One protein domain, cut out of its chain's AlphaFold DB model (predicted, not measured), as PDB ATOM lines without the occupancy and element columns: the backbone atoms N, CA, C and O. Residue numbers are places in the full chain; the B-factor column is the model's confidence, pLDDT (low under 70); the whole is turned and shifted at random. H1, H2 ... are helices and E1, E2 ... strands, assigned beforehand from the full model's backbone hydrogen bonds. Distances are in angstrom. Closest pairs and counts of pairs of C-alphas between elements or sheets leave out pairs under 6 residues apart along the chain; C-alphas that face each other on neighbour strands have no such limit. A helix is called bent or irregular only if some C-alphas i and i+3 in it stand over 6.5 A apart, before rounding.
ATOM      1  N   SER A  28      -1.732  -8.025 -49.429       95.25
ATOM      2  CA  SER A  28      -1.921  -6.867 -50.318       95.25
ATOM      3  C   SER A  28      -2.937  -5.849 -49.782       95.25
ATOM      4  O   SER A  28      -2.885  -4.675 -50.142       95.25
ATOM      5  N   ALA A  29      -3.827  -6.278 -48.882       94.31
ATOM      6  CA  ALA A  29      -4.819  -5.421 -48.236       94.31
ATOM      7  C   ALA A  29      -4.241  -4.622 -47.051       94.31
ATOM      8  O   ALA A  29      -4.932  -3.788 -46.458       94.31
ATOM      9  N   LEU A  30      -2.984  -4.876 -46.674       94.62
ATOM     10  CA  LEU A  30      -2.306  -4.157 -45.603       94.62
ATOM     11  C   LEU A  30      -1.897  -2.742 -46.060       94.62
ATOM     12  O   LEU A  30      -1.409  -2.579 -47.172       94.62
ATOM     13  N   PRO A  31      -2.035  -1.706 -45.208       94.94
ATOM     14  CA  PRO A  31      -1.588  -0.346 -45.522       94.94
ATOM     15  C   PRO A  31      -0.121  -0.258 -45.972       94.94
ATOM     16  O   PRO A  31       0.764  -0.663 -45.217       94.94
ATOM     17  N   ASN A  32       0.116   0.299 -47.167       96.25
ATOM     18  CA  ASN A  32       1.433   0.497 -47.794       96.25
ATOM     19  C   ASN A  32       2.393  -0.684 -47.528       96.25
ATOM     20  O   ASN A  32       3.319  -0.556 -46.713       96.25
ATOM     21  N   PRO A  33       2.125  -1.856 -48.130       96.81
ATOM     22  CA  PRO A  33       2.899  -3.058 -47.873       96.81
ATOM     23  C   PRO A  33       4.288  -2.939 -48.511       96.81
ATOM     24  O   PRO A  33       4.418  -2.467 -49.637       96.81
ATOM     25  N   VAL A  34       5.315  -3.376 -47.783       97.75
ATOM     26  CA  VAL A  34       6.696  -3.498 -48.267       97.75
ATOM     27  C   VAL A  34       7.139  -4.941 -48.074       97.75
ATOM     28  O   VAL A  34       7.184  -5.427 -46.939       97.75
ATOM     29  N   TYR A  35       7.464  -5.617 -49.171       97.75
ATOM     30  CA  TYR A  35       7.822  -7.028 -49.222       97.75
ATOM     31  C   TYR A  35       9.335  -7.215 -49.109       97.75
ATOM     32  O   TYR A  35      10.115  -6.768 -49.950       97.75
ATOM     33  N   ILE A  36       9.754  -7.905 -48.052       97.75
ATOM     34  CA  ILE A  36      11.148  -8.019 -47.635       97.75
ATOM     35  C   ILE A  36      11.559  -9.490 -47.559       97.75
ATOM     36  O   ILE A  36      10.896 -10.311 -46.924       97.75
ATOM     37  N   GLN A  37      12.719  -9.822 -48.116       97.00
ATOM     38  CA  GLN A  37      13.446 -11.033 -47.734       97.00
ATOM     39  C   GLN A  37      14.646 -10.674 -46.868       97.00
ATOM     40  O   GLN A  37      15.411  -9.775 -47.197       97.00
ATOM     41  N   SER A  38      14.809 -11.358 -45.738       95.31
ATOM     42  CA  SER A  38      15.814 -10.984 -44.739       95.31
ATOM     43  C   SER A  38      16.542 -12.181 -44.151       95.31
ATOM     44  O   SER A  38      15.968 -13.256 -44.004       95.31
ATOM     45  N   GLY A  39      17.796 -11.981 -43.744       93.50
ATOM     46  CA  GLY A  39      18.467 -12.879 -42.805       93.50
ATOM     47  C   GLY A  39      17.679 -13.008 -41.495       93.50
ATOM     48  O   GLY A  39      17.077 -12.035 -41.031       93.50
ATOM     49  N   ASP A  40      17.688 -14.199 -40.896       89.81
ATOM     50  CA  ASP A  40      16.983 -14.496 -39.638       89.81
ATOM     51  C   ASP A  40      17.498 -13.655 -38.458       89.81
ATOM     52  O   ASP A  40      16.714 -13.194 -37.629       89.81
ATOM     53  N   THR A  41      18.796 -13.351 -38.433       88.62
ATOM     54  CA  THR A  41      19.427 -12.490 -37.420       88.62
ATOM     55  C   THR A  41      18.890 -11.058 -37.393       88.62
ATOM     56  O   THR A  41      19.104 -10.351 -36.408       88.62
ATOM     57  N   GLN A  42      18.199 -10.607 -38.443       90.00
ATOM     58  CA  GLN A  42      17.679  -9.238 -38.543       90.00
ATOM     59  C   GLN A  42      16.183  -9.134 -38.233       90.00
ATOM     60  O   GLN A  42      15.639  -8.030 -38.195       90.00
ATOM     61  N   GLU A  43      15.511 -10.252 -37.945       93.19
ATOM     62  CA  GLU A  43      14.092 -10.247 -37.582       93.19
ATOM     63  C   GLU A  43      13.766  -9.308 -36.396       93.19
ATOM     64  O   GLU A  43      12.783  -8.570 -36.494       93.19
ATOM     65  N   PRO A  44      14.569  -9.232 -35.311       93.25
ATOM     66  CA  PRO A  44      14.292  -8.291 -34.221       93.25
ATOM     67  C   PRO A  44      14.294  -6.823 -34.672       93.25
ATOM     68  O   PRO A  44      13.445  -6.042 -34.236       93.25
ATOM     69  N   LEU A  45      15.210  -6.454 -35.576       92.75
ATOM     70  CA  LEU A  45      15.269  -5.110 -36.154       92.75
ATOM     71  C   LEU A  45      14.018  -4.828 -36.989       92.75
ATOM     72  O   LEU A  45      13.395  -3.784 -36.807       92.75
ATOM     73  N   LEU A  46      13.629  -5.766 -37.858       95.56
ATOM     74  CA  LEU A  46      12.428  -5.638 -38.685       95.56
ATOM     75  C   LEU A  46      11.173  -5.442 -37.838       95.56
ATOM     76  O   LEU A  46      10.361  -4.572 -38.144       95.56
ATOM     77  N   LYS A  47      11.028  -6.191 -36.743       97.06
ATOM     78  CA  LYS A  47       9.883  -6.043 -35.839       97.06
ATOM     79  C   LYS A  47       9.866  -4.690 -35.138       97.06
ATOM     80  O   LYS A  47       8.834  -4.025 -35.138       97.06
ATOM     81  N   ALA A  48      10.994  -4.262 -34.575       95.69
ATOM     82  CA  ALA A  48      11.077  -2.996 -33.848       95.69
ATOM     83  C   ALA A  48      10.890  -1.775 -34.766       95.69
ATOM     84  O   ALA A  48      10.165  -0.840 -34.420       95.69
ATOM     85  N   LEU A  49      11.520  -1.780 -35.945       95.19
ATOM     86  CA  LEU A  49      11.347  -0.729 -36.949       95.19
ATOM     87  C   LEU A  49       9.925  -0.745 -37.511       95.19
ATOM     88  O   LEU A  49       9.259   0.289 -37.555       95.19
ATOM     89  N   GLY A  50       9.447  -1.923 -37.904       96.44
ATOM     90  CA  GLY A  50       8.132  -2.089 -38.498       96.44
ATOM     91  C   GLY A  50       7.006  -1.678 -37.561       96.44
ATOM     92  O   GLY A  50       6.051  -1.075 -38.027       96.44
ATOM     93  N   GLN A  51       7.136  -1.891 -36.247       96.50
ATOM     94  CA  GLN A  51       6.146  -1.415 -35.275       96.50
ATOM     95  C   GLN A  51       5.993   0.110 -35.335       96.50
ATOM     96  O   GLN A  51       4.876   0.626 -35.355       96.50
ATOM     97  N   LYS A  52       7.114   0.838 -35.407       95.56
ATOM     98  CA  LYS A  52       7.118   2.304 -35.501       95.56
ATOM     99  C   LYS A  52       6.548   2.787 -36.833       95.56
ATOM    100  O   LYS A  52       5.760   3.726 -36.847       95.56
ATOM    101  N   LEU A  53       6.915   2.131 -37.936       96.38
ATOM    102  CA  LEU A  53       6.397   2.448 -39.271       96.38
ATOM    103  C   LEU A  53       4.890   2.181 -39.383       96.38
ATOM    104  O   LEU A  53       4.153   2.995 -39.935       96.38
ATOM    105  N   ARG A  54       4.420   1.078 -38.797       95.88
ATOM    106  CA  ARG A  54       3.008   0.686 -38.768       95.88
ATOM    107  C   ARG A  54       2.157   1.636 -37.929       95.88
ATOM    108  O   ARG A  54       1.001   1.863 -38.262       95.88
ATOM    109  N   ALA A  55       2.730   2.197 -36.866       94.81
ATOM    110  CA  ALA A  55       2.074   3.165 -35.990       94.81
ATOM    111  C   ALA A  55       2.124   4.620 -36.507       94.81
ATOM    112  O   ALA A  55       1.539   5.505 -35.882       94.81
ATOM    113  N   SER A  56       2.821   4.893 -37.616       94.69
ATOM    114  CA  SER A  56       2.906   6.234 -38.203       94.69
ATOM    115  C   SER A  56       1.524   6.753 -38.603       94.69
ATOM    116  O   SER A  56       0.827   6.110 -39.378       94.69
ATOM    117  N   GLN A  57       1.134   7.933 -38.112       90.38
ATOM    118  CA  GLN A  57      -0.165   8.541 -38.438       90.38
ATOM    119  C   GLN A  57      -0.191   9.196 -39.825       90.38
ATOM    120  O   GLN A  57      -1.242   9.253 -40.454       90.38
ATOM    121  N   ALA A  58       0.953   9.698 -40.299       91.00
ATOM    122  CA  ALA A  58       1.041  10.398 -41.580       91.00
ATOM    123  C   ALA A  58       1.109   9.429 -42.767       91.00
ATOM    124  O   ALA A  58       0.530   9.683 -43.817       91.00
ATOM    125  N   SER A  59       1.834   8.322 -42.599       92.19
ATOM    126  CA  SER A  59       2.008   7.303 -43.633       92.19
ATOM    127  C   SER A  59       2.267   5.946 -42.973       92.19
ATOM    128  O   SER A  59       3.431   5.561 -42.827       92.19
ATOM    129  N   PRO A  60       1.212   5.233 -42.533       94.44
ATOM    130  CA  PRO A  60       1.347   3.882 -42.004       94.44
ATOM    131  C   PRO A  60       1.950   2.971 -43.074       94.44
ATOM    132  O   PRO A  60       1.455   2.939 -44.200       94.44
ATOM    133  N   MET A  61       3.001   2.232 -42.730       96.94
ATOM    134  CA  MET A  61       3.619   1.241 -43.618       96.94
ATOM    135  C   MET A  61       3.648  -0.126 -42.961       96.94
ATOM    136  O   MET A  61       3.827  -0.236 -41.746       96.94
ATOM    137  N   THR A  62       3.511  -1.176 -43.766       97.69
ATOM    138  CA  THR A  62       3.521  -2.550 -43.263       97.69
ATOM    139  C   THR A  62       4.720  -3.295 -43.786       97.69
ATOM    140  O   THR A  62       4.819  -3.557 -44.979       97.69
ATOM    141  N   LEU A  63       5.615  -3.678 -42.878       98.12
ATOM    142  CA  LEU A  63       6.697  -4.579 -43.238       98.12
ATOM    143  C   LEU A  63       6.145  -6.000 -43.306       98.12
ATOM    144  O   LEU A  63       5.618  -6.522 -42.319       98.12
ATOM    145  N   ILE A  64       6.280  -6.599 -44.480       98.06
ATOM    146  CA  ILE A  64       5.928  -7.979 -44.776       98.06
ATOM    147  C   ILE A  64       7.234  -8.687 -45.081       98.06
ATOM    148  O   ILE A  64       7.956  -8.282 -45.985       98.06
ATOM    149  N   TYR A  65       7.582  -9.708 -44.311       97.50
ATOM    150  CA  TYR A  65       8.905 -10.301 -44.383       97.50
ATOM    151  C   TYR A  65       8.892 -11.825 -44.391       97.50
ATOM    152  O   TYR A  65       8.091 -12.488 -43.726       97.50
ATOM    153  N   GLN A  66       9.852 -12.380 -45.121       96.38
ATOM    154  CA  GLN A  66      10.203 -13.791 -45.102       96.38
ATOM    155  C   GLN A  66      11.682 -13.922 -44.749       96.38
ATOM    156  O   GLN A  66      12.543 -13.284 -45.354       96.38
ATOM    157  N   THR A  67      11.994 -14.772 -43.773       95.75
ATOM    158  CA  THR A  67      13.387 -15.050 -43.422       95.75
ATOM    159  C   THR A  67      13.971 -16.107 -44.353       95.75
ATOM    160  O   THR A  67      13.351 -17.158 -44.551       95.75
ATOM    161  N   SER A  68      15.162 -15.854 -44.884       95.25
ATOM    162  CA  SER A  68      15.938 -16.773 -45.720       95.25
ATOM    163  C   SER A  68      17.442 -16.453 -45.614       95.25
ATOM    164  O   SER A  68      17.846 -15.543 -44.888       95.25
ATOM    165  N   GLY A  69      18.298 -17.252 -46.250       93.38
ATOM    166  CA  GLY A  69      19.753 -17.078 -46.201       93.38
ATOM    167  C   GLY A  69      20.246 -15.905 -47.054       93.38
ATOM    168  O   GLY A  69      19.673 -15.617 -48.099       93.38
ATOM    169  N   SER A  70      21.360 -15.273 -46.656       94.06
ATOM    170  CA  SER A  70      21.911 -14.086 -47.336       94.06
ATOM    171  C   SER A  70      22.092 -14.262 -48.850       94.06
ATOM    172  O   SER A  70      21.646 -13.412 -49.614       94.06
ATOM    173  N   CYS A  71      22.702 -15.364 -49.306       94.94
ATOM    174  CA  CYS A  71      22.899 -15.574 -50.746       94.94
ATOM    175  C   CYS A  71      21.583 -15.823 -51.490       94.94
ATOM    176  O   CYS A  71      21.424 -15.330 -52.598       94.94
ATOM    177  N   THR A  72      20.615 -16.502 -50.866       95.94
ATOM    178  CA  THR A  72      19.274 -16.682 -51.441       95.94
ATOM    179  C   THR A  72      18.541 -15.350 -51.580       95.94
ATOM    180  O   THR A  72      17.879 -15.134 -52.584       95.94
ATOM    181  N   ASN A  73      18.684 -14.436 -50.614       95.31
ATOM    182  CA  ASN A  73      18.073 -13.105 -50.691       95.31
ATOM    183  C   ASN A  73      18.695 -12.263 -51.818       95.31
ATOM    184  O   ASN A  73      17.977 -11.570 -52.536       95.31
ATOM    185  N   ILE A  74      20.024 -12.324 -51.975       94.88
ATOM    186  CA  ILE A  74      20.747 -11.630 -53.054       94.88
ATOM    187  C   ILE A  74      20.301 -12.171 -54.414       94.88
ATOM    188  O   ILE A  74      19.903 -11.394 -55.278       94.88
ATOM    189  N   GLU A  75      20.304 -13.495 -54.574       95.00
ATOM    190  CA  GLU A  75      19.871 -14.162 -55.801       95.00
ATOM    191  C   GLU A  75      18.418 -13.822 -56.144       95.00
ATOM    192  O   GLU A  75      18.123 -13.438 -57.274       95.00
ATOM    193  N   ALA A  76      17.519 -13.895 -55.160       95.56
ATOM    194  CA  ALA A  76      16.111 -13.590 -55.358       95.56
ATOM    195  C   ALA A  76      15.902 -12.153 -55.844       95.56
ATOM    196  O   ALA A  76      15.123 -11.930 -56.769       95.56
ATOM    197  N   MET A  77      16.635 -11.194 -55.273       95.44
ATOM    198  CA  MET A  77      16.587  -9.801 -55.703       95.44
ATOM    199  C   MET A  77      17.162  -9.622 -57.117       95.44
ATOM    200  O   MET A  77      16.546  -8.958 -57.945       95.44
ATOM    201  N   TYR A  78      18.296 -10.252 -57.435       94.81
ATOM    202  CA  TYR A  78      18.961 -10.094 -58.737       94.81
ATOM    203  C   TYR A  78      18.197 -10.758 -59.885       94.81
ATOM    204  O   TYR A  78      18.171 -10.234 -60.997       94.81
ATOM    205  N   GLN A  79      17.557 -11.895 -59.618       94.75
ATOM    206  CA  GLN A  79      16.788 -12.647 -60.610       94.75
ATOM    207  C   GLN A  79      15.306 -12.239 -60.658       94.75
ATOM    208  O   GLN A  79      14.551 -12.782 -61.462       94.75
ATOM    209  N   GLY A  80      14.860 -11.317 -59.798       94.44
ATOM    210  CA  GLY A  80      13.447 -10.938 -59.704       94.44
ATOM    211  C   GLY A  80      12.546 -12.084 -59.231       94.44
ATOM    212  O   GLY A  80      11.387 -12.183 -59.645       94.44
ATOM    213  N   THR A  81      13.070 -12.974 -58.383       95.69
ATOM    214  CA  THR A  81      12.298 -14.079 -57.808       95.69
ATOM    215  C   THR A  81      11.187 -13.525 -56.925       95.69
ATOM    216  O   THR A  81      11.420 -12.744 -56.003       95.69
ATOM    217  N   LYS A  82       9.961 -13.967 -57.196       96.31
ATOM    218  CA  LYS A  82       8.779 -13.546 -56.450       96.31
ATOM    219  C   LYS A  82       8.629 -14.317 -55.144       96.31
ATOM    220  O   LYS A  82       8.918 -15.511 -55.061       96.31
ATOM    221  N   LEU A  83       8.088 -13.643 -54.139       95.25
ATOM    222  CA  LEU A  83       7.680 -14.251 -52.884       95.25
ATOM    223  C   LEU A  83       6.338 -14.969 -53.067       95.25
ATOM    224  O   LEU A  83       5.341 -14.324 -53.368       95.25
ATOM    225  N   THR A  84       6.315 -16.289 -52.872       94.12
ATOM    226  CA  THR A  84       5.124 -17.145 -53.071       94.12
ATOM    227  C   THR A  84       4.663 -17.866 -51.803       94.12
ATOM    228  O   THR A  84       3.601 -18.476 -51.775       94.12
ATOM    229  N   THR A  85       5.469 -17.830 -50.740       93.56
ATOM    230  CA  THR A  85       5.144 -18.456 -49.451       93.56
ATOM    231  C   THR A  85       4.581 -17.413 -48.500       93.56
ATOM    232  O   THR A  85       5.142 -16.324 -48.418       93.56
ATOM    233  N   ASN A  86       3.522 -17.766 -47.759       95.62
ATOM    234  CA  ASN A  86       2.853 -16.890 -46.793       95.62
ATOM    235  C   ASN A  86       3.844 -16.253 -45.797       95.62
ATOM    236  O   ASN A  86       4.337 -16.948 -44.891       95.62
ATOM    237  N   PRO A  87       4.122 -14.945 -45.943       96.56
ATOM    238  CA  PRO A  87       5.105 -14.259 -45.128       96.56
ATOM    239  C   PRO A  87       4.532 -13.830 -43.779       96.56
ATOM    240  O   PRO A  87       3.337 -13.944 -43.490       96.56
ATOM    241  N   ARG A  88       5.425 -13.328 -42.931       97.12
ATOM    242  CA  ARG A  88       5.086 -12.679 -41.667       97.12
ATOM    243  C   ARG A  88       4.830 -11.196 -41.912       97.12
ATOM    244  O   ARG A  88       5.440 -10.618 -42.805       97.12
ATOM    245  N   TYR A  89       3.978 -10.563 -41.115       97.31
ATOM    246  CA  TYR A  89       3.763  -9.114 -41.189       97.31
ATOM    247  C   TYR A  89       3.727  -8.478 -39.803       97.31
ATOM    248  O   TYR A  89       3.529  -9.162 -38.796       97.31
ATOM    249  N   ILE A  90       3.926  -7.162 -39.752       97.56
ATOM    250  CA  ILE A  90       3.830  -6.398 -38.506       97.56
ATOM    251  C   ILE A  90       2.389  -5.916 -38.289       97.56
ATOM    252  O   ILE A  90       1.910  -5.094 -39.077       97.56
ATOM    253  N   PRO A  91       1.689  -6.396 -37.243       95.88
ATOM    254  CA  PRO A  91       0.310  -6.006 -36.989       95.88
ATOM    255  C   PRO A  91       0.239  -4.572 -36.461       95.88
ATOM    256  O   PRO A  91       1.165  -4.066 -35.823       95.88
ATOM    257  N   SER A  92      -0.877  -3.899 -36.726       94.38
ATOM    258  CA  SER A  92      -1.208  -2.642 -36.053       94.38
ATOM    259  C   SER A  92      -1.716  -2.887 -34.630       94.38
ATOM    260  O   SER A  92      -2.213  -3.965 -34.306       94.38
ATOM    261  N   ALA A  93      -1.693  -1.842 -33.798       91.69
ATOM    262  CA  ALA A  93      -2.295  -1.889 -32.464       91.69
ATOM    263  C   ALA A  93      -3.825  -2.098 -32.489       91.69
ATOM    264  O   ALA A  93      -4.400  -2.506 -31.485       91.69
ATOM    265  N   ALA A  94      -4.493  -1.822 -33.617       90.94
ATOM    266  CA  ALA A  94      -5.919  -2.103 -33.788       90.94
ATOM    267  C   ALA A  94      -6.192  -3.592 -34.069       90.94
ATOM    268  O   ALA A  94      -7.243  -4.101 -33.689       90.94
ATOM    269  N   GLU A  95      -5.252  -4.281 -34.725       92.19
ATOM    270  CA  GLU A  95      -5.327  -5.721 -35.006       92.19
ATOM    271  C   GLU A  95      -4.950  -6.550 -33.772       92.19
ATOM    272  O   GLU A  95      -5.663  -7.485 -33.415       92.19
ATOM    273  N   ASP A  96      -3.849  -6.190 -33.108       92.62
ATOM    274  CA  ASP A  96      -3.420  -6.795 -31.848       92.62
ATOM    275  C   ASP A  96      -2.789  -5.722 -30.941       92.62
ATOM    276  O   ASP A  96      -1.607  -5.396 -31.091       92.62
ATOM    277  N   PRO A  97      -3.541  -5.175 -29.968       92.38
ATOM    278  CA  PRO A  97      -3.040  -4.136 -29.066       92.38
ATOM    279  C   PRO A  97      -1.968  -4.652 -28.104       92.38
ATOM    280  O   PRO A  97      -1.301  -3.858 -27.443       92.38
ATOM    281  N   THR A  98      -1.811  -5.971 -27.989       93.94
ATOM    282  CA  THR A  98      -0.824  -6.583 -27.104       93.94
ATOM    283  C   THR A  98       0.463  -6.932 -27.832       93.94
ATOM    284  O   THR A  98       1.417  -7.348 -27.175       93.94
ATOM    285  N   TRP A  99       0.507  -6.831 -29.163       95.50
ATOM    286  CA  TRP A  99       1.673  -7.256 -29.920       95.50
ATOM    287  C   TRP A  99       2.888  -6.369 -29.631       95.50
ATOM    288  O   TRP A  99       2.818  -5.140 -29.646       95.50
ATOM    289  N   ASP A 100       4.029  -7.018 -29.410       94.81
ATOM    290  CA  ASP A 100       5.325  -6.375 -29.245       94.81
ATOM    291  C   ASP A 100       6.407  -7.158 -30.021       94.81
ATOM    292  O   ASP A 100       6.202  -8.334 -30.347       94.81
ATOM    293  N   PRO A 101       7.573  -6.550 -30.316       94.31
ATOM    294  CA  PRO A 101       8.628  -7.188 -31.106       94.31
ATOM    295  C   PRO A 101       9.219  -8.487 -30.529       94.31
ATOM    296  O   PRO A 101       9.885  -9.220 -31.264       94.31
ATOM    297  N   SER A 102       9.003  -8.793 -29.246       94.56
ATOM    298  CA  SER A 102       9.429 -10.064 -28.644       94.56
ATOM    299  C   SER A 102       8.511 -11.227 -29.032       94.56
ATOM    300  O   SER A 102       8.934 -12.386 -29.016       94.56
ATOM    301  N   LYS A 103       7.270 -10.935 -29.441       94.31
ATOM    302  CA  LYS A 103       6.289 -11.940 -29.850       94.31
ATOM    303  C   LYS A 103       6.520 -12.410 -31.294       94.31
ATOM    304  O   LYS A 103       7.085 -11.693 -32.132       94.31
ATOM    305  N   PRO A 104       6.096 -13.638 -31.640       94.19
ATOM    306  CA  PRO A 104       6.033 -14.067 -33.032       94.19
ATOM    307  C   PRO A 104       5.146 -13.122 -33.850       94.19
ATOM    308  O   PRO A 104       4.074 -12.722 -33.399       94.19
ATOM    309  N   ALA A 105       5.583 -12.761 -35.055       95.00
ATOM    310  CA  ALA A 105       4.740 -12.003 -35.969       95.00
ATOM    311  C   ALA A 105       3.638 -12.915 -36.554       95.00
ATOM    312  O   ALA A 105       3.908 -14.095 -36.825       95.00
ATOM    313  N   PRO A 106       2.410 -12.421 -36.759       95.38
ATOM    314  CA  PRO A 106       1.369 -13.147 -37.486       95.38
ATOM    315  C   PRO A 106       1.752 -13.369 -38.960       95.38
ATOM    316  O   PRO A 106       2.683 -12.747 -39.474       95.38
ATOM    317  N   GLN A 107       1.054 -14.287 -39.638       95.69
ATOM    318  CA  GLN A 107       1.187 -14.503 -41.087       95.69
ATOM    319  C   GLN A 107       0.017 -13.887 -41.840       95.69
ATOM    320  O   GLN A 107      -1.108 -13.896 -41.342       95.69
ATOM    321  N   CYS A 108       0.297 -13.408 -43.047       95.62
ATOM    322  CA  CYS A 108      -0.707 -13.037 -44.037       95.62
ATOM    323  C   CYS A 108      -0.605 -13.977 -45.248       95.62
ATOM    324  O   CYS A 108       0.405 -14.664 -45.440       95.62
ATOM    325  N   THR A 109      -1.668 -14.042 -46.040       96.06
ATOM    326  CA  THR A 109      -1.718 -14.825 -47.276       96.06
ATOM    327  C   THR A 109      -1.216 -13.982 -48.434       96.06
ATOM    328  O   THR A 109      -1.622 -12.831 -48.576       96.06
ATOM    329  N   ILE A 110      -0.344 -14.554 -49.259       95.06
ATOM    330  CA  ILE A 110       0.161 -13.919 -50.478       95.06
ATOM    331  C   ILE A 110      -0.461 -14.577 -51.713       95.06
ATOM    332  O   ILE A 110      -0.855 -15.743 -51.657       95.06
ATOM    333  N   ASP A 111      -0.545 -13.842 -52.823       90.56
ATOM    334  CA  ASP A 111      -0.967 -14.409 -54.106       90.56
ATOM    335  C   ASP A 111      -0.054 -15.601 -54.467       90.56
ATOM    336  O   ASP A 111       1.173 -15.445 -54.473       90.56
ATOM    337  N   PRO A 112      -0.608 -16.787 -54.786       88.94
ATOM    338  CA  PRO A 112       0.174 -17.925 -55.264       88.94
ATOM    339  C   PRO A 112       1.038 -17.632 -56.504       88.94
ATOM    340  O   PRO A 112       2.075 -18.270 -56.684       88.94
ATOM    341  N   ASN A 113       0.657 -16.657 -57.338       92.19
ATOM    342  CA  ASN A 113       1.447 -16.163 -58.478       92.19
ATOM    343  C   ASN A 113       2.689 -15.353 -58.053       92.19
ATOM    344  O   ASN A 113       3.550 -15.031 -58.881       92.19
ATOM    345  N   GLY A 114       2.773 -15.028 -56.766       92.69
ATOM    346  CA  GLY A 114       3.865 -14.347 -56.104       92.69
ATOM    347  C   GLY A 114       3.892 -12.834 -56.305       92.69
ATOM    348  O   GLY A 114       3.408 -12.293 -57.301       92.69
ATOM    349  N   VAL A 115       4.534 -12.153 -55.359       96.19
ATOM    350  CA  VAL A 115       4.742 -10.697 -55.372       96.19
ATOM    351  C   VAL A 115       6.243 -10.400 -55.478       96.19
ATOM    352  O   VAL A 115       7.035 -11.126 -54.869       96.19
ATOM    353  N   PRO A 116       6.674  -9.401 -56.273       95.81
ATOM    354  CA  PRO A 116       8.074  -8.982 -56.298       95.81
ATOM    355  C   PRO A 116       8.555  -8.513 -54.917       95.81
ATOM    356  O   PRO A 116       7.767  -8.070 -54.086       95.81
ATOM    357  N   LEU A 117       9.859  -8.631 -54.677       96.69
ATOM    358  CA  LEU A 117      10.496  -8.121 -53.466       96.69
ATOM    359  C   LEU A 117      10.841  -6.644 -53.640       96.69
ATOM    360  O   LEU A 117      11.409  -6.265 -54.660       96.69
ATOM    361  N   ASP A 118      10.582  -5.847 -52.609       97.00
ATOM    362  CA  ASP A 118      10.988  -4.441 -52.552       97.00
ATOM    363  C   ASP A 118      12.379  -4.287 -51.924       97.00
ATOM    364  O   ASP A 118      13.133  -3.371 -52.253       97.00
ATOM    365  N   LEU A 119      12.734  -5.183 -50.995       96.06
ATOM    366  CA  LEU A 119      13.994  -5.128 -50.260       96.06
ATOM    367  C   LEU A 119      14.531  -6.528 -49.943       96.06
ATOM    368  O   LEU A 119      13.809  -7.414 -49.486       96.06
ATOM    369  N   ALA A 120      15.838  -6.697 -50.115       95.50
ATOM    370  CA  ALA A 120      16.578  -7.865 -49.664       95.50
ATOM    371  C   ALA A 120      17.635  -7.437 -48.647       95.50
ATOM    372  O   ALA A 120      18.440  -6.542 -48.901       95.50
ATOM    373  N   ILE A 121      17.632  -8.085 -47.487       95.38
ATOM    374  CA  ILE A 121      18.523  -7.781 -46.375       95.38
ATOM    375  C   ILE A 121      19.434  -8.986 -46.130       95.38
ATOM    376  O   ILE A 121      18.981 -10.085 -45.791       95.38
ATOM    377  N   SER A 122      20.738  -8.761 -46.272       93.25
ATOM    378  CA  SER A 122      21.772  -9.788 -46.161       93.25
ATOM    379  C   SER A 122      22.843  -9.389 -45.159       93.25
ATOM    380  O   SER A 122      23.204  -8.222 -45.047       93.25
ATOM    381  N   ALA A 123      23.369 -10.379 -44.435       90.69
ATOM    382  CA  ALA A 123      24.479 -10.183 -43.497       90.69
ATOM    383  C   ALA A 123      25.866 -10.359 -44.149       90.69
ATOM    384  O   ALA A 123      26.888 -10.248 -43.480       90.69
ATOM    385  N   LEU A 124      25.901 -10.680 -45.447       89.00
ATOM    386  CA  LEU A 124      27.121 -10.848 -46.233       89.00
ATOM    387  C   LEU A 124      27.194  -9.761 -47.301       89.00
ATOM    388  O   LEU A 124      26.159  -9.289 -47.778       89.00
ATOM    389  N   PHE A 125      28.415  -9.424 -47.716       89.38
ATOM    390  CA  PHE A 125      28.619  -8.637 -48.926       89.38
ATOM    391  C   PHE A 125      28.084  -9.395 -50.141       89.38
ATOM    392  O   PHE A 125      28.219 -10.616 -50.227       89.38
ATOM    393  N   VAL A 126      27.522  -8.656 -51.099       91.19
ATOM    394  CA  VAL A 126      27.023  -9.219 -52.364       91.19
ATOM    395  C   VAL A 126      28.102 -10.052 -53.049       91.19
ATOM    396  O   VAL A 126      27.850 -11.204 -53.390       91.19
ATOM    397  N   SER A 127      29.331  -9.531 -53.104       90.38
ATOM    398  CA  SER A 127      30.495 -10.179 -53.719       90.38
ATOM    399  C   SER A 127      30.874 -11.533 -53.112       90.38
ATOM    400  O   SER A 127      31.621 -12.287 -53.731       90.38
ATOM    401  N   SER A 128      30.393 -11.861 -51.908       92.19
ATOM    402  CA  SER A 128      30.580 -13.188 -51.313       92.19
ATOM    403  C   SER A 128      29.674 -14.256 -51.934       92.19
ATOM    404  O   SER A 128      29.959 -15.441 -51.781       92.19
ATOM    405  N   CYS A 129      28.588 -13.851 -52.596       92.94
ATOM    406  CA  CYS A 129      27.617 -14.734 -53.240       92.94
ATOM    407  C   CYS A 129      27.641 -14.583 -54.769       92.94
ATOM    408  O   CYS A 129      27.633 -15.585 -55.475       92.94
TER     409      CYS A 129
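Overview. This is residues 28 to 129 of the 213 residues of an uncharacterized protein of Polyangium fumosum (UniProt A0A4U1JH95). With little regular structure, the domain is a small parallel sheet between helix H1 on one face and H2 on the other, three layers, with a long loop, residues 79 to 118, pairing briefly with edge strand E2 at 88 to 89. The 102 printed residues run E1 H1 E2 H2 E3, class mixed, 39 in named elements; the sheet's order is E2 E1 E3. It is compact, radius of gyration of the C-alphas 13.6 A, spans 41 by 28 by 25 A.

Arrangement. E1, residues 33 to 38, is parallel to E2, residues 62 to 67, and E3, residues 119 to 121; N 36 and O 64, 2.8 A, and N 121 and O 37, 2.8 A, are within hydrogen-bond range. H1, residues 40 to 54, irregular with C-alphas 41 and 44 7.4 A apart, runs along the strands over E2 and E1, height over the sheet 9.1 A; its closest C-alphas to E2 are Asp 40 and Thr 67, 5.2 A. H2, residues 70 to 78, is on the opposite face, over E3 and only just not over E1, where 2 of its C-alphas fall; Asn 73 and Ala 120 have the closest C-alphas, 5.5 A. E1, H1, E2 form a strand-helix-strand unit, parallel neighbours with a helix between, and E2, H2, E3 a split one, with E1 between E2 and E3 in the sheet; both crossovers are right-handed. O i to N i+4 pairs are within range throughout H2 and in 8 of 11 in H1.

Along the chain. E1, 15.5 A, begins at C-alpha 33 (2.899, -3.058, -47.873). H1 spans 20.7 A, E2 15.9 A, H2 12.4 A. E3, 6.5 A, ends at C-alpha 121 (18.523, -7.781, -46.375).

Size, cuts and confidence. The farthest C-alphas, Ala 94 and Ser 127, are 42.3 A apart. The printed part has no cut, the link H2 to E3 is long, and no printed residue is under 70 in pLDDT.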